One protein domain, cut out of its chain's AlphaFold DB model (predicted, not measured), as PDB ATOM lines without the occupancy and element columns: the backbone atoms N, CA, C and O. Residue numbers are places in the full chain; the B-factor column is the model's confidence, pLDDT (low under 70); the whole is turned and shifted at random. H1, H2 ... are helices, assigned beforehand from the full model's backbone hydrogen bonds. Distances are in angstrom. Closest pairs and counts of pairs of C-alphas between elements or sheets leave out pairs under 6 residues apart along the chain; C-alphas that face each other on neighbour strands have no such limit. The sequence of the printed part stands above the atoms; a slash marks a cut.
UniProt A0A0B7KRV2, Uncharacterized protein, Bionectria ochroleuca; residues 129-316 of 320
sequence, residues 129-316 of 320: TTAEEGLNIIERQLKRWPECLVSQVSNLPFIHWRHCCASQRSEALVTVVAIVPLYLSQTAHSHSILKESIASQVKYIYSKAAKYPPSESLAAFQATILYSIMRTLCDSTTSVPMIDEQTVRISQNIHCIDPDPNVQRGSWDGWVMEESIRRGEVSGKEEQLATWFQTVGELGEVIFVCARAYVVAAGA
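This is residues 129 to 316 of the 320 residues of an uncharacterized protein of Bionectria ochroleuca (UniProt A0A0B7KRV2). Three helices side by side, H3, H4 and H5, form an up-and-down bundle, each running against the one before; H1 crosses H3 and H5 on it, and H6 packs on H4 and H5. Beside H5 lies a looser part, where H9 makes a corner with H8, and H7 lies near both. The printed part has 188 residues with nine named helices, H1 to H9 in order, and no named strand: all helix. It is compact, with a radius of gyration of the C-alphas of 16.2 A, spanning 49 by 47 by 31 A.

H1, residues 131 to 150, touches H3, residues 171 to 184, with residues 146 to 150 alone; the closest C-alphas, Val 150 and Val 177, are 5.5 A apart. H2, residues 161 to 164, is close but not clearly touching H5, residues 214 to 234: C-alphas 163 and 219 are closest, at 7.4 A. H3 and H4, residues 190 to 211, form a hairpin, closest at C-alphas 182 and 194, 6.5 A. The hub, H5, touches H1, H3, H4 and H6, residues 245 to 252. H7, residues 265 to 280, is close but not clearly touching H9, residues 298 to 314: C-alphas 272 and 307 are closest, at 7.2 A. H8, residues 286 to 295, touches H9 at a steep tilt of 52 degrees, closest at C-alphas 293 and 300, 4.3 A. Every O i to N i+4 pair is within hydrogen-bond range in H5, H6, H8 and H9, against 14 of 16 in H1, 8 of 10 in H3, 16 of 18 in H4 and 10 of 12 in H7.

H1 begins at C-alpha 131 (-44.150, -22.085, 28.618); H9 ends at C-alpha 314 (-16.151, -8.361, 45.030). H4 measures 32.2 A, H5 30.1 A.

The printed part has no cut; the link H6 to H7 is long. Residues 255 to 316 are under pLDDT 70.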
ATOM      1  N   THR A 129     -42.728 -21.059  21.671       66.81
ATOM      2  CA  THR A 129     -44.153 -21.051  21.360       66.81
ATOM      3  C   THR A 129     -44.999 -21.297  22.610       66.81
ATOM      4  O   THR A 129     -46.170 -20.920  22.641       66.81
ATOM      5  N   THR A 130     -44.414 -21.895  23.660       72.12
ATOM      6  CA  THR A 130     -45.112 -22.264  24.900       72.12
ATOM      7  C   THR A 130     -44.225 -22.158  26.150       72.12
ATOM      8  O   THR A 130     -42.998 -22.212  26.079       72.12
ATOM      9  N   ALA A 131     -44.851 -22.055  27.329       63.25
ATOM     10  CA  ALA A 131     -44.150 -22.085  28.618       63.25
ATOM     11  C   ALA A 131     -43.482 -23.444  28.907       63.25
ATOM     12  O   ALA A 131     -42.419 -23.496  29.519       63.25
ATOM     13  N   GLU A 132     -44.084 -24.542  28.443       67.38
ATOM     14  CA  GLU A 132     -43.540 -25.899  28.579       67.38
ATOM     15  C   GLU A 132     -42.219 -26.055  27.816       67.38
ATOM     16  O   GLU A 132     -41.253 -26.608  28.338       67.38
ATOM     17  N   GLU A 133     -42.147 -25.505  26.603       67.88
ATOM     18  CA  GLU A 133     -40.925 -25.471  25.802       67.88
ATOM     19  C   GLU A 133     -39.797 -24.717  26.524       67.88
ATOM     20  O   GLU A 133     -38.689 -25.242  26.646       67.88
ATOM     21  N   GLY A 134     -40.098 -23.544  27.092       62.72
ATOM     22  CA  GLY A 134     -39.141 -22.781  27.897       62.72
ATOM     23  C   GLY A 134     -38.641 -23.552  29.128       62.72
ATOM     24  O   GLY A 134     -37.437 -23.596  29.385       62.72
ATOM     25  N   LEU A 135     -39.537 -24.221  29.862       65.31
ATOM     26  CA  LEU A 135     -39.173 -25.025  31.035       65.31
ATOM     27  C   LEU A 135     -38.304 -26.234  30.673       65.31
ATOM     28  O   LEU A 135     -37.284 -26.457  31.322       65.31
ATOM     29  N   ASN A 136     -38.646 -26.967  29.611       70.50
ATOM     30  CA  ASN A 136     -37.866 -28.116  29.130       70.50
ATOM     31  C   ASN A 136     -36.425 -27.730  28.781       70.50
ATOM     32  O   ASN A 136     -35.480 -28.506  28.944       70.50
ATOM     33  N   ILE A 137     -36.252 -26.521  28.269       70.75
ATOM     34  CA  ILE A 137     -34.952 -25.992  27.904       70.75
ATOM     35  C   ILE A 137     -34.151 -25.596  29.140       70.75
ATOM     36  O   ILE A 137     -32.975 -25.950  29.233       70.75
ATOM     37  N   ILE A 138     -34.775 -24.897  30.091       68.88
ATOM     38  CA  ILE A 138     -34.141 -24.559  31.368       68.88
ATOM     39  C   ILE A 138     -33.699 -25.839  32.071       68.88
ATOM     40  O   ILE A 138     -32.539 -25.961  32.459       68.88
ATOM     41  N   GLU A 139     -34.587 -26.826  32.156       77.00
ATOM     42  CA  GLU A 139     -34.286 -28.135  32.720       77.00
ATOM     43  C   GLU A 139     -33.073 -28.769  32.031       77.00
ATOM     44  O   GLU A 139     -32.135 -29.204  32.699       77.00
ATOM     45  N   ARG A 140     -33.037 -28.762  30.693       78.88
ATOM     46  CA  ARG A 140     -31.904 -29.280  29.917       78.88
ATOM     47  C   ARG A 140     -30.600 -28.560  30.252       78.88
ATOM     48  O   ARG A 140     -29.576 -29.223  30.375       78.88
ATOM     49  N   GLN A 141     -30.611 -27.237  30.401       78.06
ATOM     50  CA  GLN A 141     -29.405 -26.480  30.750       78.06
ATOM     51  C   GLN A 141     -28.941 -26.787  32.175       78.06
ATOM     52  O   GLN A 141     -27.770 -27.097  32.383       78.06
ATOM     53  N   LEU A 142     -29.863 -26.798  33.137       82.19
ATOM     54  CA  LEU A 142     -29.558 -27.110  34.532       82.19
ATOM     55  C   LEU A 142     -28.990 -28.529  34.691       82.19
ATOM     56  O   LEU A 142     -28.012 -28.710  35.414       82.19
ATOM     57  N   LYS A 143     -29.530 -29.522  33.965       85.75
ATOM     58  CA  LYS A 143     -28.999 -30.901  33.944       85.75
ATOM     59  C   LYS A 143     -27.550 -30.974  33.466       85.75
ATOM     60  O   LYS A 143     -26.795 -31.819  33.941       85.75
ATOM     61  N   ARG A 144     -27.147 -30.090  32.549       86.06
ATOM     62  CA  ARG A 144     -25.789 -30.065  31.985       86.06
ATOM     63  C   ARG A 144     -24.768 -29.412  32.905       86.06
ATOM     64  O   ARG A 144     -23.580 -29.671  32.762       86.06
ATOM     65  N   TRP A 145     -25.177 -28.566  33.849       88.12
ATOM     66  CA  TRP A 145     -24.219 -27.825  34.674       88.12
ATOM     67  C   TRP A 145     -23.314 -28.721  35.537       88.12
ATOM     68  O   TRP A 145     -22.096 -28.517  35.492       88.12
ATOM     69  N   PRO A 146     -23.828 -29.741  36.259       91.25
ATOM     70  CA  PRO A 146     -22.969 -30.704  36.948       91.25
ATOM     71  C   PRO A 146     -22.005 -31.429  35.994       91.25
ATOM     72  O   PRO A 146     -20.821 -31.565  36.298       91.25
ATOM     73  N   GLU A 147     -22.478 -31.843  34.816       90.25
ATOM     74  CA  GLU A 147     -21.666 -32.524  33.794       90.25
ATOM     75  C   GLU A 147     -20.523 -31.636  33.272       90.25
ATOM     76  O   GLU A 147     -19.374 -32.076  33.178       90.25
ATOM     77  N   CYS A 148     -20.815 -30.367  32.985       87.00
ATOM     78  CA  CYS A 148     -19.829 -29.385  32.542       87.00
ATOM     79  C   CYS A 148     -18.738 -29.144  33.597       87.00
ATOM     80  O   CYS A 148     -17.578 -28.946  33.232       87.00
ATOM     81  N   LEU A 149     -19.079 -29.212  34.893       88.31
ATOM     82  CA  LEU A 149     -18.102 -29.068  35.977       88.31
ATOM     83  C   LEU A 149     -17.080 -30.216  35.972       88.31
ATOM     84  O   LEU A 149     -15.885 -29.981  36.162       88.31
ATOM     85  N   VAL A 150     -17.536 -31.450  35.731       90.25
ATOM     86  CA  VAL A 150     -16.666 -32.637  35.625       90.25
ATOM     87  C   VAL A 150     -15.813 -32.581  34.366       90.25
ATOM     88  O   VAL A 150     -14.612 -32.836  34.419       90.25
ATOM     89  N   SER A 151     -16.432 -32.206  33.247       85.81
ATOM     90  CA  SER A 151     -15.796 -32.155  31.928       85.81
ATOM     91  C   SER A 151     -14.797 -31.004  31.782       85.81
ATOM     92  O   SER A 151     -14.148 -30.889  30.748       85.81
ATOM     93  N   GLN A 152     -14.667 -30.152  32.807       82.38
ATOM     94  CA  GLN A 152     -13.801 -28.967  32.816       82.38
ATOM     95  C   GLN A 152     -14.069 -28.037  31.628       82.38
ATOM     96  O   GLN A 152     -13.177 -27.330  31.160       82.38
ATOM     97  N   VAL A 153     -15.316 -28.022  31.148       74.81
ATOM     98  CA  VAL A 153     -15.733 -27.079  30.116       74.81
ATOM     99  C   VAL A 153     -15.689 -25.696  30.751       74.81
ATOM    100  O   VAL A 153     -16.367 -25.426  31.745       74.81
ATOM    101  N   SER A 154     -14.835 -24.830  30.211       58.69
ATOM    102  CA  SER A 154     -14.680 -23.464  30.700       58.69
ATOM    103  C   SER A 154     -16.012 -22.713  30.605       58.69
ATOM    104  O   SER A 154     -16.671 -22.783  29.569       58.69
ATOM    105  N   ASN A 155     -16.341 -21.936  31.646       65.69
ATOM    106  CA  ASN A 155     -17.430 -20.940  31.699       65.69
ATOM    107  C   ASN A 155     -18.816 -21.429  32.151       65.69
ATOM    108  O   ASN A 155     -19.834 -21.060  31.570       65.69
ATOM    109  N   LEU A 156     -18.891 -22.168  33.260       74.88
ATOM    110  CA  LEU A 156     -20.163 -22.300  33.977       74.88
ATOM    111  C   LEU A 156     -20.624 -20.926  34.513       74.88
ATOM    112  O   LEU A 156     -19.807 -20.208  35.092       74.88
ATOM    113  N   PRO A 157     -21.900 -20.528  34.338       65.56
ATOM    114  CA  PRO A 157     -22.330 -19.138  34.535       65.56
ATOM    115  C   PRO A 157     -22.234 -18.636  35.984       65.56
ATOM    116  O   PRO A 157     -22.049 -17.447  36.199       65.56
ATOM    117  N   PHE A 158     -22.292 -19.526  36.977       75.62
ATOM    118  CA  PHE A 158     -22.249 -19.166  38.402       75.62
ATOM    119  C   PHE A 158     -21.066 -19.790  39.151       75.62
ATOM    120  O   PHE A 158     -20.975 -19.626  40.366       75.62
ATOM    121  N   ILE A 159     -20.170 -20.508  38.457       83.94
ATOM    122  CA  ILE A 159     -18.952 -21.061  39.059       83.94
ATOM    123  C   ILE A 159     -17.814 -20.077  38.854       83.94
ATOM    124  O   ILE A 159     -17.550 -19.612  37.743       83.94
ATOM    125  N   HIS A 160     -17.126 -19.775  39.947       83.56
ATOM    126  CA  HIS A 160     -16.011 -18.850  39.920       83.56
ATOM    127  C   HIS A 160     -14.862 -19.427  39.094       83.56
ATOM    128  O   HIS A 160     -14.544 -20.611  39.217       83.56
ATOM    129  N   TRP A 161     -14.198 -18.586  38.297       82.62
ATOM    130  CA  TRP A 161     -13.147 -19.022  37.376       82.62
ATOM    131  C   TRP A 161     -12.022 -19.799  38.079       82.62
ATOM    132  O   TRP A 161     -11.538 -20.792  37.535       82.62
ATOM    133  N   ARG A 162     -11.665 -19.431  39.324       84.81
ATOM    134  CA  ARG A 162     -10.659 -20.165  40.121       84.81
ATOM    135  C   ARG A 162     -11.063 -21.617  40.375       84.81
ATOM    136  O   ARG A 162     -10.210 -22.491  40.428       84.81
ATOM    137  N   HIS A 163     -12.355 -21.903  40.496       88.12
ATOM    138  CA  HIS A 163     -12.847 -23.254  40.769       88.12
ATOM    139  C   HIS A 163     -13.111 -24.084  39.507       88.12
ATOM    140  O   HIS A 163     -13.303 -25.304  39.593       88.12
ATOM    141  N   CYS A 164     -13.070 -23.453  38.328       84.94
ATOM    142  CA  CYS A 164     -13.068 -24.164  37.051       84.94
ATOM    143  C   CYS A 164     -11.790 -25.005  36.901       84.94
ATOM    144  O   CYS A 164     -11.853 -26.135  36.416       84.94
ATOM    145  N   CYS A 165     -10.649 -24.500  37.384       86.19
ATOM    146  CA  CYS A 165      -9.378 -25.217  37.367       86.19
ATOM    147  C   CYS A 165      -9.334 -26.315  38.443       86.19
ATOM    148  O   CYS A 165      -9.513 -26.043  39.629       86.19
ATOM    149  N   ALA A 166      -9.045 -27.561  38.048       89.19
ATOM    150  CA  ALA A 166      -9.037 -28.705  38.963       89.19
ATOM    151  C   ALA A 166      -8.036 -28.560  40.127       89.19
ATOM    152  O   ALA A 166      -8.346 -28.970  41.240       89.19
ATOM    153  N   SER A 167      -6.871 -27.943  39.901       90.69
ATOM    154  CA  SER A 167      -5.838 -27.757  40.934       90.69
ATOM    155  C   SER A 167      -6.135 -26.626  41.922       90.69
ATOM    156  O   SER A 167      -5.454 -26.515  42.936       90.69
ATOM    157  N   GLN A 168      -7.113 -25.770  41.624       90.25
ATOM    158  CA  GLN A 168      -7.524 -24.630  42.457       90.25
ATOM    159  C   GLN A 168      -8.959 -24.789  42.982       90.25
ATOM    160  O   GLN A 168      -9.536 -23.876  43.581       90.25
ATOM    161  N   ARG A 169      -9.568 -25.951  42.733       92.75
ATOM    162  CA  ARG A 169     -10.934 -26.237  43.139       92.75
ATOM    163  C   ARG A 169     -10.989 -26.496  44.639       92.75
ATOM    164  O   ARG A 169     -10.274 -27.341  45.165       92.75
ATOM    165  N   SER A 170     -11.890 -25.780  45.290       94.75
ATOM    166  CA  SER A 170     -12.224 -25.936  46.702       94.75
ATOM    167  C   SER A 170     -12.782 -27.320  47.037       94.75
ATOM    168  O   SER A 170     -13.385 -27.977  46.183       94.75
ATOM    169  N   GLU A 171     -12.632 -27.736  48.296       95.38
ATOM    170  CA  GLU A 171     -13.038 -29.060  48.800       95.38
ATOM    171  C   GLU A 171     -14.524 -29.331  48.521       95.38
ATOM    172  O   GLU A 171     -14.893 -30.406  48.027       95.38
ATOM    173  N   ALA A 172     -15.378 -28.330  48.759       95.44
ATOM    174  CA  ALA A 172     -16.814 -28.447  48.527       95.44
ATOM    175  C   ALA A 172     -17.145 -28.817  47.066       95.44
ATOM    176  O   ALA A 172     -17.936 -29.729  46.816       95.44
ATOM    177  N   LEU A 173     -16.497 -28.166  46.094       95.50
ATOM    178  CA  LEU A 173     -16.718 -28.412  44.664       95.50
ATOM    179  C   LEU A 173     -16.004 -29.671  44.155       95.50
ATOM    180  O   LEU A 173     -16.505 -30.319  43.237       95.50
ATOM    181  N   VAL A 174     -14.868 -30.059  44.747       96.38
ATOM    182  CA  VAL A 174     -14.242 -31.370  44.484       96.38
ATOM    183  C   VAL A 174     -15.214 -32.493  44.833       96.38
ATOM    184  O   VAL A 174     -15.372 -33.444  44.066       96.38
ATOM    185  N   THR A 175     -15.922 -32.353  45.950       96.88
ATOM    186  CA  THR A 175     -16.893 -33.358  46.384       96.88
ATOM    187  C   THR A 175     -18.111 -33.413  45.466       96.88
ATOM    188  O   THR A 175     -18.577 -34.503  45.138       96.88
ATOM    189  N   VAL A 176     -18.575 -32.262  44.961       96.81
ATOM    190  CA  VAL A 176     -19.617 -32.235  43.923       96.81
ATOM    191  C   VAL A 176     -19.171 -33.040  42.707       96.81
ATOM    192  O   VAL A 176     -19.899 -33.929  42.280       96.81
ATOM    193  N   VAL A 177     -17.958 -32.798  42.195       96.19
ATOM    194  CA  VAL A 177     -17.393 -33.526  41.043       96.19
ATOM    195  C   VAL A 177     -17.347 -35.036  41.277       96.19
ATOM    196  O   VAL A 177     -17.619 -35.793  40.350       96.19
ATOM    197  N   ALA A 178     -17.066 -35.485  42.502       96.62
ATOM    198  CA  ALA A 178     -17.096 -36.905  42.856       96.62
ATOM    199  C   ALA A 178     -18.519 -37.503  42.861       96.62
ATOM    200  O   ALA A 178     -18.683 -38.696  42.610       96.62
ATOM    201  N   ILE A 179     -19.547 -36.689  43.122       97.12
ATOM    202  CA  ILE A 179     -20.958 -37.107  43.154       97.12
ATOM    203  C   ILE A 179     -21.602 -37.077  41.763       97.12
ATOM    204  O   ILE A 179     -22.491 -37.885  41.489       97.12
ATOM    205  N   VAL A 180     -21.155 -36.202  40.858       96.25
ATOM    206  CA  VAL A 180     -21.758 -36.065  39.520       96.25
ATOM    207  C   VAL A 180     -21.839 -37.388  38.739       96.25
ATOM    208  O   VAL A 180     -22.894 -37.632  38.156       96.25
ATOM    209  N   PRO A 181     -20.835 -38.290  38.725       95.88
ATOM    210  CA  PRO A 181     -20.977 -39.580  38.051       95.88
ATOM    211  C   PRO A 181     -22.183 -40.386  38.544       95.88
ATOM    212  O   PRO A 181     -22.913 -40.934  37.725       95.88
ATOM    213  N   LEU A 182     -22.445 -40.391  39.857       95.44
ATOM    214  CA  LEU A 182     -23.602 -41.067  40.452       95.44
ATOM    215  C   LEU A 182     -24.931 -40.422  40.025       95.44
ATOM    216  O   LEU A 182     -25.913 -41.134  39.822       95.44
ATOM    217  N   TYR A 183     -24.948 -39.094  39.875       95.69
ATOM    218  CA  TYR A 183     -26.081 -38.338  39.334       95.69
ATOM    219  C   TYR A 183     -26.348 -38.675  37.861       95.69
ATOM    220  O   TYR A 183     -27.479 -38.989  37.492       95.69
ATOM    221  N   LEU A 184     -25.311 -38.676  37.021       94.00
ATOM    222  CA  LEU A 184     -25.443 -38.950  35.587       94.00
ATOM    223  C   LEU A 184     -25.779 -40.419  35.300       94.00
ATOM    224  O   LEU A 184     -26.514 -40.710  34.359       94.00
ATOM    225  N   SER A 185     -25.278 -41.351  36.115       94.00
ATOM    226  CA  SER A 185     -25.513 -42.791  35.967       94.00
ATOM    227  C   SER A 185     -26.661 -43.308  36.842       94.00
ATOM    228  O   SER A 185     -26.649 -44.469  37.267       94.00
ATOM    229  N   GLN A 186     -27.614 -42.447  37.197       92.00
ATOM    230  CA  GLN A 186     -28.667 -42.807  38.137       92.00
ATOM    231  C   GLN A 186     -29.558 -43.950  37.625       92.00
ATOM    232  O   GLN A 186     -29.967 -44.009  36.467       92.00
ATOM    233  N   THR A 187     -29.902 -44.854  38.534       93.12
ATOM    234  CA  THR A 187     -30.863 -45.941  38.347       93.12
ATOM    235  C   THR A 187     -31.889 -45.879  39.477       93.12
ATOM    236  O   THR A 187     -31.669 -45.205  40.485       93.12
ATOM    237  N   ALA A 188     -32.982 -46.638  39.372       88.69
ATOM    238  CA  ALA A 188     -33.971 -46.725  40.449       88.69
ATOM    239  C   ALA A 188     -33.353 -47.111  41.814       88.69
ATOM    240  O   ALA A 188     -33.830 -46.659  42.850       88.69
ATOM    241  N   HIS A 189     -32.267 -47.896  41.814       88.75
ATOM    242  CA  HIS A 189     -31.587 -48.357  43.027       88.75
ATOM    243  C   HIS A 189     -30.565 -47.348  43.568       88.75
ATOM    244  O   HIS A 189     -30.377 -47.263  44.778       88.75
ATOM    245  N   SER A 190     -29.901 -46.578  42.700       92.69
ATOM    246  CA  SER A 190     -28.886 -45.604  43.128       92.69
ATOM    247  C   SER A 190     -29.474 -44.247  43.520       92.69
ATOM    248  O   SER A 190     -28.773 -43.424  44.107       92.69
ATOM    249  N   HIS A 191     -30.762 -44.020  43.252       91.69
ATOM    250  CA  HIS A 191     -31.438 -42.765  43.563       91.69
ATOM    251  C   HIS A 191     -31.436 -42.432  45.066       91.69
ATOM    252  O   HIS A 191     -31.167 -41.293  45.448       91.69
ATOM    253  N   SER A 192     -31.684 -43.415  45.938       91.31
ATOM    254  CA  SER A 192     -31.619 -43.216  47.396       91.31
ATOM    255  C   SER A 192     -30.198 -42.892  47.865       91.31
ATOM    256  O   SER A 192     -30.016 -41.971  48.657       91.31
ATOM    257  N   ILE A 193     -29.201 -43.591  47.318       94.38
ATOM    258  CA  ILE A 193     -27.777 -43.396  47.628       94.38
ATOM    259  C   ILE A 193     -27.332 -41.986  47.233       94.38
ATOM    260  O   ILE A 193     -26.653 -41.309  48.003       94.38
ATOM    261  N   LEU A 194     -27.741 -41.518  46.052       94.50
ATOM    262  CA  LEU A 194     -27.451 -40.165  45.589       94.50
ATOM    263  C   LEU A 194     -28.033 -39.120  46.544       94.50
ATOM    264  O   LEU A 194     -27.319 -38.218  46.974       94.50
ATOM    265  N   LYS A 195     -29.306 -39.261  46.922       92.62
ATOM    266  CA  LYS A 195     -29.963 -38.340  47.858       92.62
ATOM    267  C   LYS A 195     -29.288 -38.298  49.218       92.62
ATOM    268  O   LYS A 195     -29.090 -37.213  49.758       92.62
ATOM    269  N   GLU A 196     -28.948 -39.458  49.768       94.00
ATOM    270  CA  GLU A 196     -28.248 -39.550  51.047       94.00
ATOM    271  C   GLU A 196     -26.860 -38.908  50.961       94.00
ATOM    272  O   GLU A 196     -26.489 -38.124  51.834       94.00
ATOM    273  N   SER A 197     -26.139 -39.155  49.863       96.25
ATOM    274  CA  SER A 197     -24.837 -38.538  49.599       96.25
ATOM    275  C   SER A 197     -24.954 -37.015  49.549       96.25
ATOM    276  O   SER A 197     -24.229 -36.323  50.260       96.25
ATOM    277  N   ILE A 198     -25.914 -36.486  48.786       95.19
ATOM    278  CA  ILE A 198     -26.176 -35.044  48.695       95.19
ATOM    279  C   ILE A 198     -26.540 -34.464  50.069       95.19
ATOM    280  O   ILE A 198     -25.953 -33.472  50.495       95.19
ATOM    281  N   ALA A 199     -27.475 -35.086  50.792       93.19
ATOM    282  CA  ALA A 199     -27.916 -34.607  52.100       93.19
ATOM    283  C   ALA A 199     -26.771 -34.589  53.125       93.19
ATOM    284  O   ALA A 199     -26.634 -33.630  53.887       93.19
ATOM    285  N   SER A 200     -25.926 -35.622  53.114       96.19
ATOM    286  CA  SER A 200     -24.734 -35.709  53.957       96.19
ATOM    287  C   SER A 200     -23.745 -34.584  53.646       96.19
ATOM    288  O   SER A 200     -23.282 -33.902  54.562       96.19
ATOM    289  N   GLN A 201     -23.488 -34.312  52.362       96.75
ATOM    290  CA  GLN A 201     -22.566 -33.250  51.957       96.75
ATOM    291  C   GLN A 201     -23.086 -31.848  52.266       96.75
ATOM    292  O   GLN A 201     -22.330 -31.017  52.764       96.75
ATOM    293  N   VAL A 202     -24.377 -31.581  52.056       94.38
ATOM    294  CA  VAL A 202     -24.960 -30.286  52.441       94.38
ATOM    295  C   VAL A 202     -24.893 -30.094  53.958       94.38
ATOM    296  O   VAL A 202     -24.466 -29.043  54.433       94.38
ATOM    297  N   LYS A 203     -25.214 -31.132  54.742       94.06
ATOM    298  CA  LYS A 203     -25.073 -31.090  56.205       94.06
ATOM    299  C   LYS A 203     -23.626 -30.820  56.630       94.06
ATOM    300  O   LYS A 203     -23.397 -30.043  57.558       94.06
ATOM    301  N   TYR A 204     -22.658 -31.441  55.961       95.81
ATOM    302  CA  TYR A 204     -21.238 -31.205  56.205       95.81
ATOM    303  C   TYR A 204     -20.842 -29.755  55.904       95.81
ATOM    304  O   TYR A 204     -20.244 -29.103  56.764       95.81
ATOM    305  N   ILE A 205     -21.252 -29.218  54.750       95.38
ATOM    306  CA  ILE A 205     -21.045 -27.814  54.380       95.38
ATOM    307  C   ILE A 205     -21.595 -26.884  55.469       95.38
ATOM    308  O   ILE A 205     -20.872 -26.012  55.948       95.38
ATOM    309  N   TYR A 206     -22.826 -27.111  55.931       94.06
ATOM    310  CA  TYR A 206     -23.449 -26.290  56.976       94.06
ATOM    311  C   TYR A 206     -22.712 -26.382  58.310       94.06
ATOM    312  O   TYR A 206     -22.510 -25.369  58.977       94.06
ATOM    313  N   SER A 207     -22.229 -27.570  58.679       94.94
ATOM    314  CA  SER A 207     -21.455 -27.754  59.913       94.94
ATOM    315  C   SER A 207     -20.127 -26.981  59.923       94.94
ATOM    316  O   SER A 207     -19.602 -26.662  60.991       94.94
ATOM    317  N   LYS A 208     -19.593 -26.658  58.739       94.38
ATOM    318  CA  LYS A 208     -18.336 -25.923  58.552       94.38
ATOM    319  C   LYS A 208     -18.520 -24.458  58.152       94.38
ATOM    320  O   LYS A 208     -17.544 -23.716  58.205       94.38
ATOM    321  N   ALA A 209     -19.739 -24.026  57.824       88.88
ATOM    322  CA  ALA A 209     -20.043 -22.717  57.240       88.88
ATOM    323  C   ALA A 209     -19.409 -21.524  57.978       88.88
ATOM    324  O   ALA A 209     -18.878 -20.617  57.348       88.88
ATOM    325  N   ALA A 210     -19.413 -21.545  59.315       87.94
ATOM    326  CA  ALA A 210     -18.857 -20.468  60.140       87.94
ATOM    327  C   ALA A 210     -17.317 -20.386  60.133       87.94
ATOM    328  O   ALA A 210     -16.754 -19.432  60.657       87.94
ATOM    329  N   LYS A 211     -16.630 -21.405  59.605       92.38
ATOM    330  CA  LYS A 211     -15.164 -21.529  59.617       92.38
ATOM    331  C   LYS A 211     -14.542 -21.361  58.234       92.38
ATOM    332  O   LYS A 211     -13.320 -21.436  58.117       92.38
ATOM    333  N   TYR A 212     -15.353 -21.207  57.192       89.25
ATOM    334  CA  TYR A 212     -14.827 -21.106  55.841       89.25
ATOM    335  C   TYR A 212     -14.187 -19.740  55.597       89.25
ATOM    336  O   TYR A 212     -14.798 -18.718  55.916       89.25
ATOM    337  N   PRO A 213     -12.991 -19.689  54.981       89.19
ATOM    338  CA  PRO A 213     -12.525 -18.448  54.380       89.19
ATOM    339  C   PRO A 213     -13.484 -18.026  53.250       89.19
ATOM    340  O   PRO A 213     -14.234 -18.866  52.739       89.19
ATOM    341  N   PRO A 214     -13.464 -16.758  52.804       82.94
ATOM    342  CA  PRO A 214     -14.426 -16.280  51.811       82.94
ATOM    343  C   PRO A 214     -14.442 -17.071  50.498       82.94
ATOM    344  O   PRO A 214     -15.510 -17.415  49.996       82.94
ATOM    345  N   SER A 215     -13.271 -17.444  49.973       84.44
ATOM    346  CA  SER A 215     -13.168 -18.262  48.756       84.44
ATOM    347  C   SER A 215     -13.833 -19.634  48.906       84.44
ATOM    348  O   SER A 215     -14.537 -20.077  48.002       84.44
ATOM    349  N   GLU A 216     -13.665 -20.292  50.055       92.06
ATOM    350  CA  GLU A 216     -14.318 -21.573  50.336       92.06
ATOM    351  C   GLU A 216     -15.813 -21.385  50.617       92.06
ATOM    352  O   GLU A 216     -16.608 -22.229  50.224       92.06
ATOM    353  N   SER A 217     -16.223 -20.261  51.218       87.00
ATOM    354  CA  SER A 217     -17.641 -19.914  51.399       87.00
ATOM    355  C   SER A 217     -18.356 -19.787  50.054       87.00
ATOM    356  O   SER A 217     -19.453 -20.323  49.891       87.00
ATOM    357  N   LEU A 218     -17.719 -19.162  49.055       87.12
ATOM    358  CA  LEU A 218     -18.256 -19.108  47.695       87.12
ATOM    359  C   LEU A 218     -18.378 -20.492  47.071       87.12
ATOM    360  O   LEU A 218     -19.432 -20.824  46.531       87.12
ATOM    361  N   ALA A 219     -17.325 -21.304  47.151       91.44
ATOM    362  CA  ALA A 219     -17.352 -22.656  46.612       91.44
ATOM    363  C   ALA A 219     -18.406 -23.534  47.294       91.44
ATOM    364  O   ALA A 219     -19.110 -24.287  46.626       91.44
ATOM    365  N   ALA A 220     -18.540 -23.426  48.616       92.81
ATOM    366  CA  ALA A 220     -19.539 -24.126  49.409       92.81
ATOM    367  C   ALA A 220     -20.958 -23.722  49.003       92.81
ATOM    368  O   ALA A 220     -21.824 -24.574  48.821       92.81
ATOM    369  N   PHE A 221     -21.185 -22.430  48.796       89.50
ATOM    370  CA  PHE A 221     -22.449 -21.919  48.295       89.50
ATOM    371  C   PHE A 221     -22.741 -22.410  46.864       89.50
ATOM    372  O   PHE A 221     -23.810 -22.965  46.611       89.50
ATOM    373  N   GLN A 222     -21.764 -22.324  45.955       90.25
ATOM    374  CA  GLN A 222     -21.850 -22.865  44.592       90.25
ATOM    375  C   GLN A 222     -22.151 -24.371  44.576       90.25
ATOM    376  O   GLN A 222     -22.965 -24.841  43.777       90.25
ATOM    377  N   ALA A 223     -21.536 -25.125  45.488       94.44
ATOM    378  CA  ALA A 223     -21.786 -26.547  45.669       94.44
ATOM    379  C   ALA A 223     -23.224 -26.822  46.127       94.44
ATOM    380  O   ALA A 223     -23.879 -27.701  45.570       94.44
ATOM    381  N   THR A 224     -23.756 -26.047  47.076       92.12
ATOM    382  CA  THR A 224     -25.146 -26.181  47.548       92.12
ATOM    383  C   THR A 224     -26.171 -25.935  46.436       92.12
ATOM    384  O   THR A 224     -27.180 -26.644  46.366       92.12
ATOM    385  N   ILE A 225     -25.905 -25.006  45.510       87.94
ATOM    386  CA  ILE A 225     -26.749 -24.807  44.317       87.94
ATOM    387  C   ILE A 225     -26.719 -26.054  43.432       87.94
ATOM    388  O   ILE A 225     -27.772 -26.560  43.052       87.94
ATOM    389  N   LEU A 226     -25.530 -26.583  43.125       92.75
ATOM    390  CA  LEU A 226     -25.390 -27.787  42.300       92.75
ATOM    391  C   LEU A 226     -26.076 -28.999  42.941       92.75
ATOM    392  O   LEU A 226     -26.757 -29.755  42.252       92.75
ATOM    393  N   TYR A 227     -25.959 -29.155  44.259       94.25
ATOM    394  CA  TYR A 227     -26.689 -30.165  45.021       94.25
ATOM    395  C   TYR A 227     -28.205 -29.982  44.941       94.25
ATOM    396  O   TYR A 227     -28.924 -30.963  44.753       94.25
ATOM    397  N   SER A 228     -28.685 -28.740  45.022       89.38
ATOM    398  CA  SER A 228     -30.105 -28.418  44.863       89.38
ATOM    399  C   SER A 228     -30.598 -28.775  43.462       89.38
ATOM    400  O   SER A 228     -31.606 -29.459  43.338       89.38
ATOM    401  N   ILE A 229     -29.847 -28.409  42.419       88.62
ATOM    402  CA  ILE A 229     -30.156 -28.755  41.026       88.62
ATOM    403  C   ILE A 229     -30.228 -30.272  40.851       88.62
ATOM    404  O   ILE A 229     -31.235 -30.783  40.362       88.62
ATOM    405  N   MET A 230     -29.191 -31.001  41.279       92.19
ATOM    406  CA  MET A 230     -29.168 -32.459  41.171       92.19
ATOM    407  C   MET A 230     -30.372 -33.067  41.891       92.19
ATOM    408  O   MET A 230     -31.098 -33.851  41.291       92.19
ATOM    409  N   ARG A 231     -30.654 -32.659  43.133       89.06
ATOM    410  CA  ARG A 231     -31.778 -33.191  43.913       89.06
ATOM    411  C   ARG A 231     -33.138 -32.880  43.284       89.06
ATOM    412  O   ARG A 231     -33.942 -33.795  43.127       89.06
ATOM    413  N   THR A 232     -33.391 -31.627  42.911       83.69
ATOM    414  CA  THR A 232     -34.670 -31.198  42.325       83.69
ATOM    415  C   THR A 232     -34.941 -31.904  41.001       83.69
ATOM    416  O   THR A 232     -36.073 -32.289  40.744       83.69
ATOM    417  N   LEU A 233     -33.912 -32.131  40.182       85.50
ATOM    418  CA  LEU A 233     -34.062 -32.780  38.877       85.50
ATOM    419  C   LEU A 233     -34.072 -34.313  38.943       85.50
ATOM    420  O   LEU A 233     -34.495 -34.958  37.984       85.50
ATOM    421  N   CYS A 234     -33.613 -34.902  40.050       84.62
ATOM    422  CA  CYS A 234     -33.781 -36.331  40.326       84.62
ATOM    423  C   CYS A 234     -35.202 -36.660  40.800       84.62
ATOM    424  O   CYS A 234     -35.725 -37.737  40.514       84.62
ATOM    425  N   ASP A 235     -35.832 -35.736  41.524       77.12
ATOM    426  CA  ASP A 235     -37.160 -35.930  42.084       77.12
ATOM    427  C   ASP A 235     -38.263 -35.529  41.102       77.12
ATOM    428  O   ASP A 235     -38.555 -34.357  40.900       77.12
ATOM    429  N   SER A 236     -38.980 -36.518  40.562       61.19
ATOM    430  CA  SER A 236     -40.198 -36.288  39.766       61.19
ATOM    431  C   SER A 236     -41.366 -35.700  40.579       61.19
ATOM    432  O   SER A 236     -42.414 -35.374  40.026       61.19
ATOM    433  N   THR A 237     -41.223 -35.609  41.902       52.47
ATOM    434  CA  THR A 237     -42.217 -35.079  42.842       52.47
ATOM    435  C   THR A 237     -41.682 -33.828  43.517       52.47
ATOM    436  O   THR A 237     -40.574 -33.892  44.029       52.47
ATOM    437  N   THR A 238     -42.491 -32.761  43.560       52.47
ATOM    438  CA  THR A 238     -42.339 -31.462  44.263       52.47
ATOM    439  C   THR A 238     -41.250 -31.405  45.348       52.47
ATOM    440  O   THR A 238     -41.543 -31.322  46.544       52.47
ATOM    441  N   SER A 239     -39.985 -31.467  44.943       54.94
ATOM    442  CA  SER A 239     -38.840 -31.423  45.842       54.94
ATOM    443  C   SER A 239     -38.474 -29.961  45.977       54.94
ATOM    444  O   SER A 239     -38.081 -29.320  45.001       54.94
ATOM    445  N   VAL A 240     -38.701 -29.416  47.169       57.12
ATOM    446  CA  VAL A 240     -38.379 -28.022  47.476       57.12
ATOM    447  C   VAL A 240     -36.862 -27.848  47.321       57.12
ATOM    448  O   VAL A 240     -36.117 -28.678  47.861       57.12
ATOM    449  N   PRO A 241     -36.385 -26.831  46.576       60.72
ATOM    450  CA  PRO A 241     -34.956 -26.548  46.481       60.72
ATOM    451  C   PRO A 241     -34.351 -26.398  47.888       60.72
ATOM    452  O   PRO A 241     -34.987 -25.867  48.793       60.72
ATOM    453  N   MET A 242     -33.120 -26.883  48.098       64.81
ATOM    454  CA  MET A 242     -32.488 -26.938  49.433       64.81
ATOM    455  C   MET A 242     -31.982 -25.583  49.945       64.81
ATOM    456  O   MET A 242     -31.122 -25.528  50.821       64.81
ATOM    457  N   ILE A 243     -32.484 -24.488  49.391       68.81
ATOM    458  CA  ILE A 243     -31.957 -23.161  49.669       68.81
ATOM    459  C   ILE A 243     -32.734 -22.601  50.842       68.81
ATOM    460  O   ILE A 243     -33.834 -22.076  50.719       68.81
ATOM    461  N   ASP A 244     -32.145 -22.821  52.006       74.69
ATOM    462  CA  ASP A 244     -32.676 -22.464  53.305       74.69
ATOM    463  C   ASP A 244     -31.875 -21.308  53.925       74.69
ATOM    464  O   ASP A 244     -30.928 -20.764  53.348       74.69
ATOM    465  N   GLU A 245     -32.246 -20.930  55.147       75.00
ATOM    466  CA  GLU A 245     -31.560 -19.889  55.912       75.00
ATOM    467  C   GLU A 245     -30.048 -20.153  56.053       75.00
ATOM    468  O   GLU A 245     -29.256 -19.213  56.086       75.00
ATOM    469  N   GLN A 246     -29.612 -21.419  56.101       77.56
ATOM    470  CA  GLN A 246     -28.190 -21.757  56.211       77.56
ATOM    471  C   GLN A 246     -27.436 -21.440  54.921       77.56
ATOM    472  O   GLN A 246     -26.323 -20.919  54.977       77.56
ATOM    473  N   THR A 247     -28.056 -21.676  53.763       77.56
ATOM    474  CA  THR A 247     -27.492 -21.258  52.473       77.56
ATOM    475  C   THR A 247     -27.284 -19.741  52.424       77.56
ATOM    476  O   THR A 247     -26.221 -19.277  52.010       77.56
ATOM    477  N   VAL A 248     -28.253 -18.967  52.926       74.12
ATOM    478  CA  VAL A 248     -28.148 -17.499  53.028       74.12
ATOM    479  C   VAL A 248     -27.035 -17.077  53.995       74.12
ATOM    480  O   VAL A 248     -26.302 -16.128  53.732       74.12
ATOM    481  N   ARG A 249     -26.839 -17.794  55.106       75.50
ATOM    482  CA  ARG A 249     -25.731 -17.511  56.036       75.50
ATOM    483  C   ARG A 249     -24.364 -17.745  55.400       75.50
ATOM    484  O   ARG A 249     -23.461 -16.943  55.609       75.50
ATOM    485  N   ILE A 250     -24.205 -18.798  54.593       76.31
ATOM    486  CA  ILE A 250     -22.961 -19.003  53.830       76.31
ATOM    487  C   ILE A 250     -22.738 -17.824  52.885       76.31
ATOM    488  O   ILE A 250     -21.621 -17.322  52.802       76.31
ATOM    489  N   SER A 251     -23.797 -17.343  52.224       74.19
ATOM    490  CA  SER A 251     -23.678 -16.249  51.263       74.19
ATOM    491  C   SER A 251     -23.231 -14.927  51.896       74.19
ATOM    492  O   SER A 251     -22.576 -14.128  51.237       74.19
ATOM    493  N   GLN A 252     -23.529 -14.700  53.178       73.38
ATOM    494  CA  GLN A 252     -23.068 -13.523  53.930       73.38
ATOM    495  C   GLN A 252     -21.548 -13.528  54.188       73.38
ATOM    496  O   GLN A 252     -20.941 -12.469  54.344       73.38
ATOM    497  N   ASN A 253     -20.915 -14.705  54.186       73.00
ATOM    498  CA  ASN A 253     -19.465 -14.852  54.367       73.00
ATOM    499  C   ASN A 253     -18.679 -14.721  53.053       73.00
ATOM    500  O   ASN A 253     -17.451 -14.779  53.049       73.00
ATOM    501  N   ILE A 254     -19.380 -14.530  51.937       72.31
ATOM    502  CA  ILE A 254     -18.799 -14.271  50.627       72.31
ATOM    503  C   ILE A 254     -18.519 -12.761  50.546       72.31
ATOM    504  O   ILE A 254     -19.196 -12.040  49.830       72.31
ATOM    505  N   HIS A 255     -17.576 -12.261  51.345       62.66
ATOM    506  CA  HIS A 255     -17.039 -10.896  51.248       62.66
ATOM    507  C   HIS A 255     -15.576 -10.951  50.762       62.66
ATOM    508  O   HIS A 255     -14.860 -11.897  51.068       62.66
ATOM    509  N   CYS A 256     -15.114  -9.965  50.003       61.94
ATOM    510  CA  CYS A 256     -13.731  -9.823  49.517       61.94
ATOM    511  C   CYS A 256     -13.221 -10.911  48.542       61.94
ATOM    512  O   CYS A 256     -12.088 -11.378  48.668       61.94
ATOM    513  N   ILE A 257     -14.027 -11.336  47.563       62.47
ATOM    514  CA  ILE A 257     -13.563 -12.265  46.514       62.47
ATOM    515  C   ILE A 257     -13.192 -11.483  45.269       62.47
ATOM    516  O   ILE A 257     -14.021 -10.759  44.729       62.47
ATOM    517  N   ASP A 258     -11.958 -11.670  44.802       62.59
ATOM    518  CA  ASP A 258     -11.486 -10.996  43.600       62.59
ATOM    519  C   ASP A 258     -12.427 -11.266  42.421       62.59
ATOM    520  O   ASP A 258     -12.732 -12.432  42.143       62.59
ATOM    521  N   PRO A 259     -12.846 -10.220  41.694       62.78
ATOM    522  CA  PRO A 259     -13.570 -10.412  40.454       62.78
ATOM    523  C   PRO A 259     -12.761 -11.252  39.454       62.78
ATOM    524  O   PRO A 259     -11.538 -11.391  39.555       62.78
ATOM    525  N   ASP A 260     -13.448 -11.789  38.443       62.69
ATOM    526  CA  ASP A 260     -12.765 -12.348  37.277       62.69
ATOM    527  C   ASP A 260     -11.819 -11.276  36.693       62.69
ATOM    528  O   ASP A 260     -12.230 -10.120  36.542       62.69
ATOM    529  N   PRO A 261     -10.541 -11.611  36.423       63.66
ATOM    530  CA  PRO A 261      -9.533 -10.637  36.001       63.66
ATOM    531  C   PRO A 261      -9.917  -9.864  34.735       63.66
ATOM    532  O   PRO A 261      -9.361  -8.799  34.481       63.66
ATOM    533  N   ASN A 262     -10.866 -10.376  33.951       59.44
ATOM    534  CA  ASN A 262     -11.331  -9.742  32.722       59.44
ATOM    535  C   ASN A 262     -12.434  -8.701  32.935       59.44
ATOM    536  O   ASN A 262     -13.022  -8.237  31.959       59.44
ATOM    537  N   VAL A 263     -12.742  -8.338  34.181       55.84
ATOM    538  CA  VAL A 263     -13.942  -7.567  34.476       55.84
ATOM    539  C   VAL A 263     -13.628  -6.271  35.206       55.84
ATOM    540  O   VAL A 263     -12.955  -6.239  36.238       55.84
ATOM    541  N   GLN A 264     -14.144  -5.173  34.658       52.03
ATOM    542  CA  GLN A 264     -13.989  -3.843  35.233       52.03
ATOM    543  C   GLN A 264     -14.909  -3.688  36.454       52.03
ATOM    544  O   GLN A 264     -16.121  -3.870  36.360       52.03
ATOM    545  N   ARG A 265     -14.336  -3.327  37.613       48.50
ATOM    546  CA  ARG A 265     -15.044  -3.255  38.912       48.50
ATOM    547  C   ARG A 265     -16.277  -2.334  38.920       48.50
ATOM    548  O   ARG A 265     -17.186  -2.574  39.700       48.50
ATOM    549  N   GLY A 266     -16.324  -1.315  38.058       43.09
ATOM    550  CA  GLY A 266     -17.389  -0.300  38.032       43.09
ATOM    551  C   GLY A 266     -18.615  -0.626  37.171       43.09
ATOM    552  O   GLY A 266     -19.561   0.154  37.167       43.09
ATOM    553  N   SER A 267     -18.623  -1.740  36.437       51.47
ATOM    554  CA  SER A 267     -19.716  -2.094  35.519       51.47
ATOM    555  C   SER A 267     -20.308  -3.466  35.824       51.47
ATOM    556  O   SER A 267     -20.776  -4.127  34.910       51.47
ATOM    557  N   TRP A 268     -20.269  -3.934  37.078       41.31
ATOM    558  CA  TRP A 268     -20.526  -5.348  37.378       41.31
ATOM    559  C   TRP A 268     -21.969  -5.807  37.160       41.31
ATOM    560  O   TRP A 268     -22.164  -6.932  36.720       41.31
ATOM    561  N   ASP A 269     -22.978  -4.965  37.398       41.66
ATOM    562  CA  ASP A 269     -24.362  -5.282  37.000       41.66
ATOM    563  C   ASP A 269     -24.458  -5.422  35.475       41.66
ATOM    564  O   ASP A 269     -25.067  -6.362  34.961       41.66
ATOM    565  N   GLY A 270     -23.736  -4.548  34.765       46.66
ATOM    566  CA  GLY A 270     -23.469  -4.661  33.339       46.66
ATOM    567  C   GLY A 270     -22.721  -5.944  33.000       46.66
ATOM    568  O   GLY A 270     -23.113  -6.590  32.053       46.66
ATOM    569  N   TRP A 271     -21.741  -6.391  33.791       47.84
ATOM    570  CA  TRP A 271     -21.004  -7.629  33.551       47.84
ATOM    571  C   TRP A 271     -21.814  -8.876  33.865       47.84
ATOM    572  O   TRP A 271     -21.766  -9.798  33.087       47.84
ATOM    573  N   VAL A 272     -22.579  -8.975  34.952       46.38
ATOM    574  CA  VAL A 272     -23.437 -10.149  35.195       46.38
ATOM    575  C   VAL A 272     -24.444 -10.273  34.062       46.38
ATOM    576  O   VAL A 272     -24.681 -11.379  33.579       46.38
ATOM    577  N   MET A 273     -24.987  -9.146  33.602       46.09
ATOM    578  CA  MET A 273     -25.865  -9.093  32.444       46.09
ATOM    579  C   MET A 273     -25.113  -9.461  31.158       46.09
ATOM    580  O   MET A 273     -25.507 -10.412  30.501       46.09
ATOM    581  N   GLU A 274     -23.998  -8.800  30.843       50.59
ATOM    582  CA  GLU A 274     -23.132  -9.008  29.671       50.59
ATOM    583  C   GLU A 274     -22.483 -10.385  29.652       50.59
ATOM    584  O   GLU A 274     -22.266 -10.911  28.581       50.59
ATOM    585  N   GLU A 275     -22.191 -10.992  30.794       46.91
ATOM    586  CA  GLU A 275     -21.575 -12.304  30.960       46.91
ATOM    587  C   GLU A 275     -22.637 -13.390  30.912       46.91
ATOM    588  O   GLU A 275     -22.405 -14.427  30.303       46.91
ATOM    589  N   SER A 276     -23.829 -13.154  31.467       44.81
ATOM    590  CA  SER A 276     -24.995 -14.008  31.204       44.81
ATOM    591  C   SER A 276     -25.385 -13.945  29.725       44.81
ATOM    592  O   SER A 276     -25.727 -14.965  29.136       44.81
ATOM    593  N   ILE A 277     -25.244 -12.774  29.098       46.88
ATOM    594  CA  ILE A 277     -25.390 -12.531  27.659       46.88
ATOM    595  C   ILE A 277     -24.245 -13.180  26.863       46.88
ATOM    596  O   ILE A 277     -24.497 -13.799  25.840       46.88
ATOM    597  N   ARG A 278     -22.987 -13.094  27.300       45.28
ATOM    598  CA  ARG A 278     -21.796 -13.575  26.575       45.28
ATOM    599  C   ARG A 278     -21.633 -15.079  26.715       45.28
ATOM    600  O   ARG A 278     -21.351 -15.751  25.732       45.28
ATOM    601  N   ARG A 279     -21.824 -15.619  27.921       46.34
ATOM    602  CA  ARG A 279     -21.856 -17.067  28.202       46.34
ATOM    603  C   ARG A 279     -23.171 -17.706  27.747       46.34
ATOM    604  O   ARG A 279     -23.214 -18.923  27.596       46.34
ATOM    605  N   GLY A 280     -24.211 -16.898  27.527       42.22
ATOM    606  CA  GLY A 280     -25.484 -17.308  26.938       42.22
ATOM    607  C   GLY A 280     -25.618 -17.081  25.426       42.22
ATOM    608  O   GLY A 280     -26.568 -17.578  24.851       42.22
ATOM    609  N   GLU A 281     -24.716 -16.373  24.746       36.47
ATOM    610  CA  GLU A 281     -24.952 -15.872  23.373       36.47
ATOM    611  C   GLU A 281     -26.301 -15.121  23.207       36.47
ATOM    612  O   GLU A 281     -27.183 -15.536  22.455       36.47
ATOM    613  N   VAL A 282     -26.484 -13.989  23.898       40.00
ATOM    614  CA  VAL A 282     -27.727 -13.187  23.848       40.00
ATOM    615  C   VAL A 282     -27.442 -11.712  23.617       40.00
ATOM    616  O   VAL A 282     -27.450 -10.900  24.536       40.00
ATOM    617  N   SER A 283     -27.227 -11.300  22.372       36.47
ATOM    618  CA  SER A 283     -27.217  -9.867  22.077       36.47
ATOM    619  C   SER A 283     -28.618  -9.270  22.299       36.47
ATOM    620  O   SER A 283     -29.519  -9.484  21.488       36.47
ATOM    621  N   GLY A 284     -28.773  -8.499  23.378       43.22
ATOM    622  CA  GLY A 284     -29.896  -7.594  23.626       43.22
ATOM    623  C   GLY A 284     -31.154  -8.241  24.208       43.22
ATOM    624  O   GLY A 284     -31.997  -8.704  23.442       43.22
ATOM    625  N   LYS A 285     -31.307  -8.172  25.545       46.28
ATOM    626  CA  LYS A 285     -32.555  -7.837  26.276       46.28
ATOM    627  C   LYS A 285     -32.437  -8.112  27.788       46.28
ATOM    628  O   LYS A 285     -32.656  -9.227  28.253       46.28
ATOM    629  N   GLU A 286     -32.213  -7.054  28.566       44.81
ATOM    630  CA  GLU A 286     -32.362  -7.044  30.036       44.81
ATOM    631  C   GLU A 286     -33.772  -7.480  30.481       44.81
ATOM    632  O   GLU A 286     -33.941  -8.212  31.455       44.81
ATOM    633  N   GLU A 287     -34.794  -7.114  29.703       44.75
ATOM    634  CA  GLU A 287     -36.200  -7.470  29.936       44.75
ATOM    635  C   GLU A 287     -36.451  -8.990  29.843       44.75
ATOM    636  O   GLU A 287     -37.330  -9.532  30.514       44.75
ATOM    637  N   GLN A 288     -35.642  -9.713  29.059       47.44
ATOM    638  CA  GLN A 288     -35.748 -11.166  28.893       47.44
ATOM    639  C   GLN A 288     -35.085 -11.933  30.031       47.44
ATOM    640  O   GLN A 288     -35.614 -12.968  30.417       47.44
ATOM    641  N   LEU A 289     -34.000 -11.417  30.611       45.28
ATOM    642  CA  LEU A 289     -33.407 -11.964  31.833       45.28
ATOM    643  C   LEU A 289     -34.308 -11.703  33.049       45.28
ATOM    644  O   LEU A 289     -34.503 -12.604  33.858       45.28
ATOM    645  N   ALA A 290     -34.954 -10.536  33.132       43.16
ATOM    646  CA  ALA A 290     -35.993 -10.273  34.133       43.16
ATOM    647  C   ALA A 290     -37.203 -11.215  33.975       43.16
ATOM    648  O   ALA A 290     -37.676 -11.790  34.956       43.16
ATOM    649  N   THR A 291     -37.653 -11.444  32.737       45.16
ATOM    650  CA  THR A 291     -38.701 -12.433  32.431       45.16
ATOM    651  C   THR A 291     -38.227 -13.851  32.745       45.16
ATOM    652  O   THR A 291     -38.995 -14.641  33.279       45.16
ATOM    653  N   TRP A 292     -36.960 -14.181  32.480       47.16
ATOM    654  CA  TRP A 292     -36.345 -15.464  32.817       47.16
ATOM    655  C   TRP A 292     -36.390 -15.682  34.327       47.16
ATOM    656  O   TRP A 292     -37.024 -16.635  34.761       47.16
ATOM    657  N   PHE A 293     -35.867 -14.748  35.128       47.78
ATOM    658  CA  PHE A 293     -35.928 -14.793  36.591       47.78
ATOM    659  C   PHE A 293     -37.364 -14.905  37.129       47.78
ATOM    660  O   PHE A 293     -37.612 -15.711  38.022       47.78
ATOM    661  N   GLN A 294     -38.326 -14.190  36.535       41.62
ATOM    662  CA  GLN A 294     -39.750 -14.324  36.871       41.62
ATOM    663  C   GLN A 294     -40.351 -15.679  36.457       41.62
ATOM    664  O   GLN A 294     -41.241 -16.188  37.135       41.62
ATOM    665  N   THR A 295     -39.873 -16.281  35.367       36.97
ATOM    666  CA  THR A 295     -40.388 -17.549  34.820       36.97
ATOM    667  C   THR A 295     -39.816 -18.764  35.553       36.97
ATOM    668  O   THR A 295     -40.531 -19.745  35.742       36.97
ATOM    669  N   VAL A 296     -38.555 -18.714  36.009       36.53
ATOM    670  CA  VAL A 296     -37.939 -19.810  36.784       36.53
ATOM    671  C   VAL A 296     -38.345 -19.802  38.268       36.53
ATOM    672  O   VAL A 296     -38.003 -20.730  39.004       36.53
ATOM    673  N   GLY A 297     -39.081 -18.779  38.720       50.16
ATOM    674  CA  GLY A 297     -39.535 -18.644  40.106       50.16
ATOM    675  C   GLY A 297     -38.368 -18.592  41.097       50.16
ATOM    676  O   GLY A 297     -37.347 -17.960  40.834       50.16
ATOM    677  N   GLU A 298     -38.488 -19.306  42.220       40.09
ATOM    678  CA  GLU A 298     -37.469 -19.339  43.285       40.09
ATOM    679  C   GLU A 298     -36.086 -19.784  42.789       40.09
ATOM    680  O   GLU A 298     -35.077 -19.331  43.313       40.09
ATOM    681  N   LEU A 299     -35.988 -20.632  41.756       43.94
ATOM    682  CA  LEU A 299     -34.687 -21.050  41.220       43.94
ATOM    683  C   LEU A 299     -33.992 -19.910  40.454       43.94
ATOM    684  O   LEU A 299     -32.766 -19.802  40.452       43.94
ATOM    685  N   GLY A 300     -34.787 -19.040  39.831       50.44
ATOM    686  CA  GLY A 300     -34.314 -17.797  39.243       50.44
ATOM    687  C   GLY A 300     -33.827 -16.852  40.336       50.44
ATOM    688  O   GLY A 300     -32.696 -16.380  40.268       50.44
ATOM    689  N   GLU A 301     -34.626 -16.642  41.383       50.59
ATOM    690  CA  GLU A 301     -34.216 -15.841  42.542       50.59
ATOM    691  C   GLU A 301     -32.952 -16.384  43.199       50.59
ATOM    692  O   GLU A 301     -32.088 -15.612  43.585       50.59
ATOM    693  N   VAL A 302     -32.793 -17.702  43.264       50.62
ATOM    694  CA  VAL A 302     -31.577 -18.354  43.732       50.62
ATOM    695  C   VAL A 302     -30.403 -17.960  42.861       50.62
ATOM    696  O   VAL A 302     -29.446 -17.409  43.384       50.62
ATOM    697  N   ILE A 303     -30.464 -18.181  41.547       54.00
ATOM    698  CA  ILE A 303     -29.364 -17.851  40.630       54.00
ATOM    699  C   ILE A 303     -29.047 -16.346  40.696       54.00
ATOM    700  O   ILE A 303     -27.879 -15.957  40.693       54.00
ATOM    701  N   PHE A 304     -30.070 -15.508  40.862       49.66
ATOM    702  CA  PHE A 304     -29.942 -14.070  41.074       49.66
ATOM    703  C   PHE A 304     -29.272 -13.726  42.413       49.66
ATOM    704  O   PHE A 304     -28.340 -12.927  42.454       49.66
ATOM    705  N   VAL A 305     -29.680 -14.360  43.514       50.31
ATOM    706  CA  VAL A 305     -29.063 -14.241  44.846       50.31
ATOM    707  C   VAL A 305     -27.621 -14.732  44.805       50.31
ATOM    708  O   VAL A 305     -26.767 -14.150  45.464       50.31
ATOM    709  N   CYS A 306     -27.319 -15.742  43.992       51.62
ATOM    710  CA  CYS A 306     -25.967 -16.248  43.808       51.62
ATOM    711  C   CYS A 306     -25.073 -15.238  43.097       51.62
ATOM    712  O   CYS A 306     -23.967 -14.960  43.560       51.62
ATOM    713  N   ALA A 307     -25.578 -14.647  42.014       49.84
ATOM    714  CA  ALA A 307     -24.908 -13.557  41.324       49.84
ATOM    715  C   ALA A 307     -24.727 -12.338  42.248       49.84
ATOM    716  O   ALA A 307     -23.654 -11.744  42.285       49.84
ATOM    717  N   ARG A 308     -25.730 -12.013  43.070       41.69
ATOM    718  CA  ARG A 308     -25.708 -10.872  43.995       41.69
ATOM    719  C   ARG A 308     -24.809 -11.080  45.222       41.69
ATOM    720  O   ARG A 308     -24.146 -10.142  45.651       41.69
ATOM    721  N   ALA A 309     -24.755 -12.277  45.800       43.56
ATOM    722  CA  ALA A 309     -23.839 -12.585  46.902       43.56
ATOM    723  C   ALA A 309     -22.378 -12.501  46.441       43.56
ATOM    724  O   ALA A 309     -21.527 -11.977  47.152       43.56
ATOM    725  N   TYR A 310     -22.111 -12.925  45.205       41.44
ATOM    726  CA  TYR A 310     -20.822 -12.731  44.552       41.44
ATOM    727  C   TYR A 310     -20.468 -11.235  44.355       41.44
ATOM    728  O   TYR A 310     -19.307 -10.861  44.496       41.44
ATOM    729  N   VAL A 311     -21.451 -10.355  44.116       38.94
ATOM    730  CA  VAL A 311     -21.258  -8.886  44.011       38.94
ATOM    731  C   VAL A 311     -20.822  -8.259  45.334       38.94
ATOM    732  O   VAL A 311     -19.853  -7.502  45.372       38.94
ATOM    733  N   VAL A 312     -21.509  -8.588  46.430       41.06
ATOM    734  CA  VAL A 312     -21.146  -8.091  47.771       41.06
ATOM    735  C   VAL A 312     -19.745  -8.579  48.161       41.06
ATOM    736  O   VAL A 312     -18.997  -7.860  48.822       41.06
ATOM    737  N   ALA A 313     -19.354  -9.752  47.656       47.16
ATOM    738  CA  ALA A 313     -17.994 -10.252  47.739       47.16
ATOM    739  C   ALA A 313     -16.961  -9.377  47.066       47.16
ATOM    740  O   ALA A 313     -15.962  -9.015  47.673       47.16
ATOM    741  N   ALA A 314     -17.172  -9.043  45.806       41.94
ATOM    742  CA  ALA A 314     -16.151  -8.361  45.030       41.94
ATOM    743  C   ALA A 314     -15.989  -6.872  45.390       41.94
ATOM    744  O   ALA A 314     -14.950  -6.291  45.080       41.94
ATOM    745  N   GLY A 315     -16.988  -6.260  46.039       38.75
ATOM    746  CA  GLY A 315     -17.051  -4.813  46.291       38.75
ATOM    747  C   GLY A 315     -16.743  -4.332  47.717       38.75
ATOM    748  O   GLY A 315     -16.856  -3.139  47.970       38.75
ATOM    749  N   ALA A 316     -16.374  -5.200  48.663       41.94
ATOM    750  CA  ALA A 316     -16.263  -4.835  50.086       41.94
ATOM    751  C   ALA A 316     -15.012  -4.008  50.486       41.94
ATOM    752  O   ALA A 316     -14.660  -3.986  51.662       41.94
TER     753      ALA A 316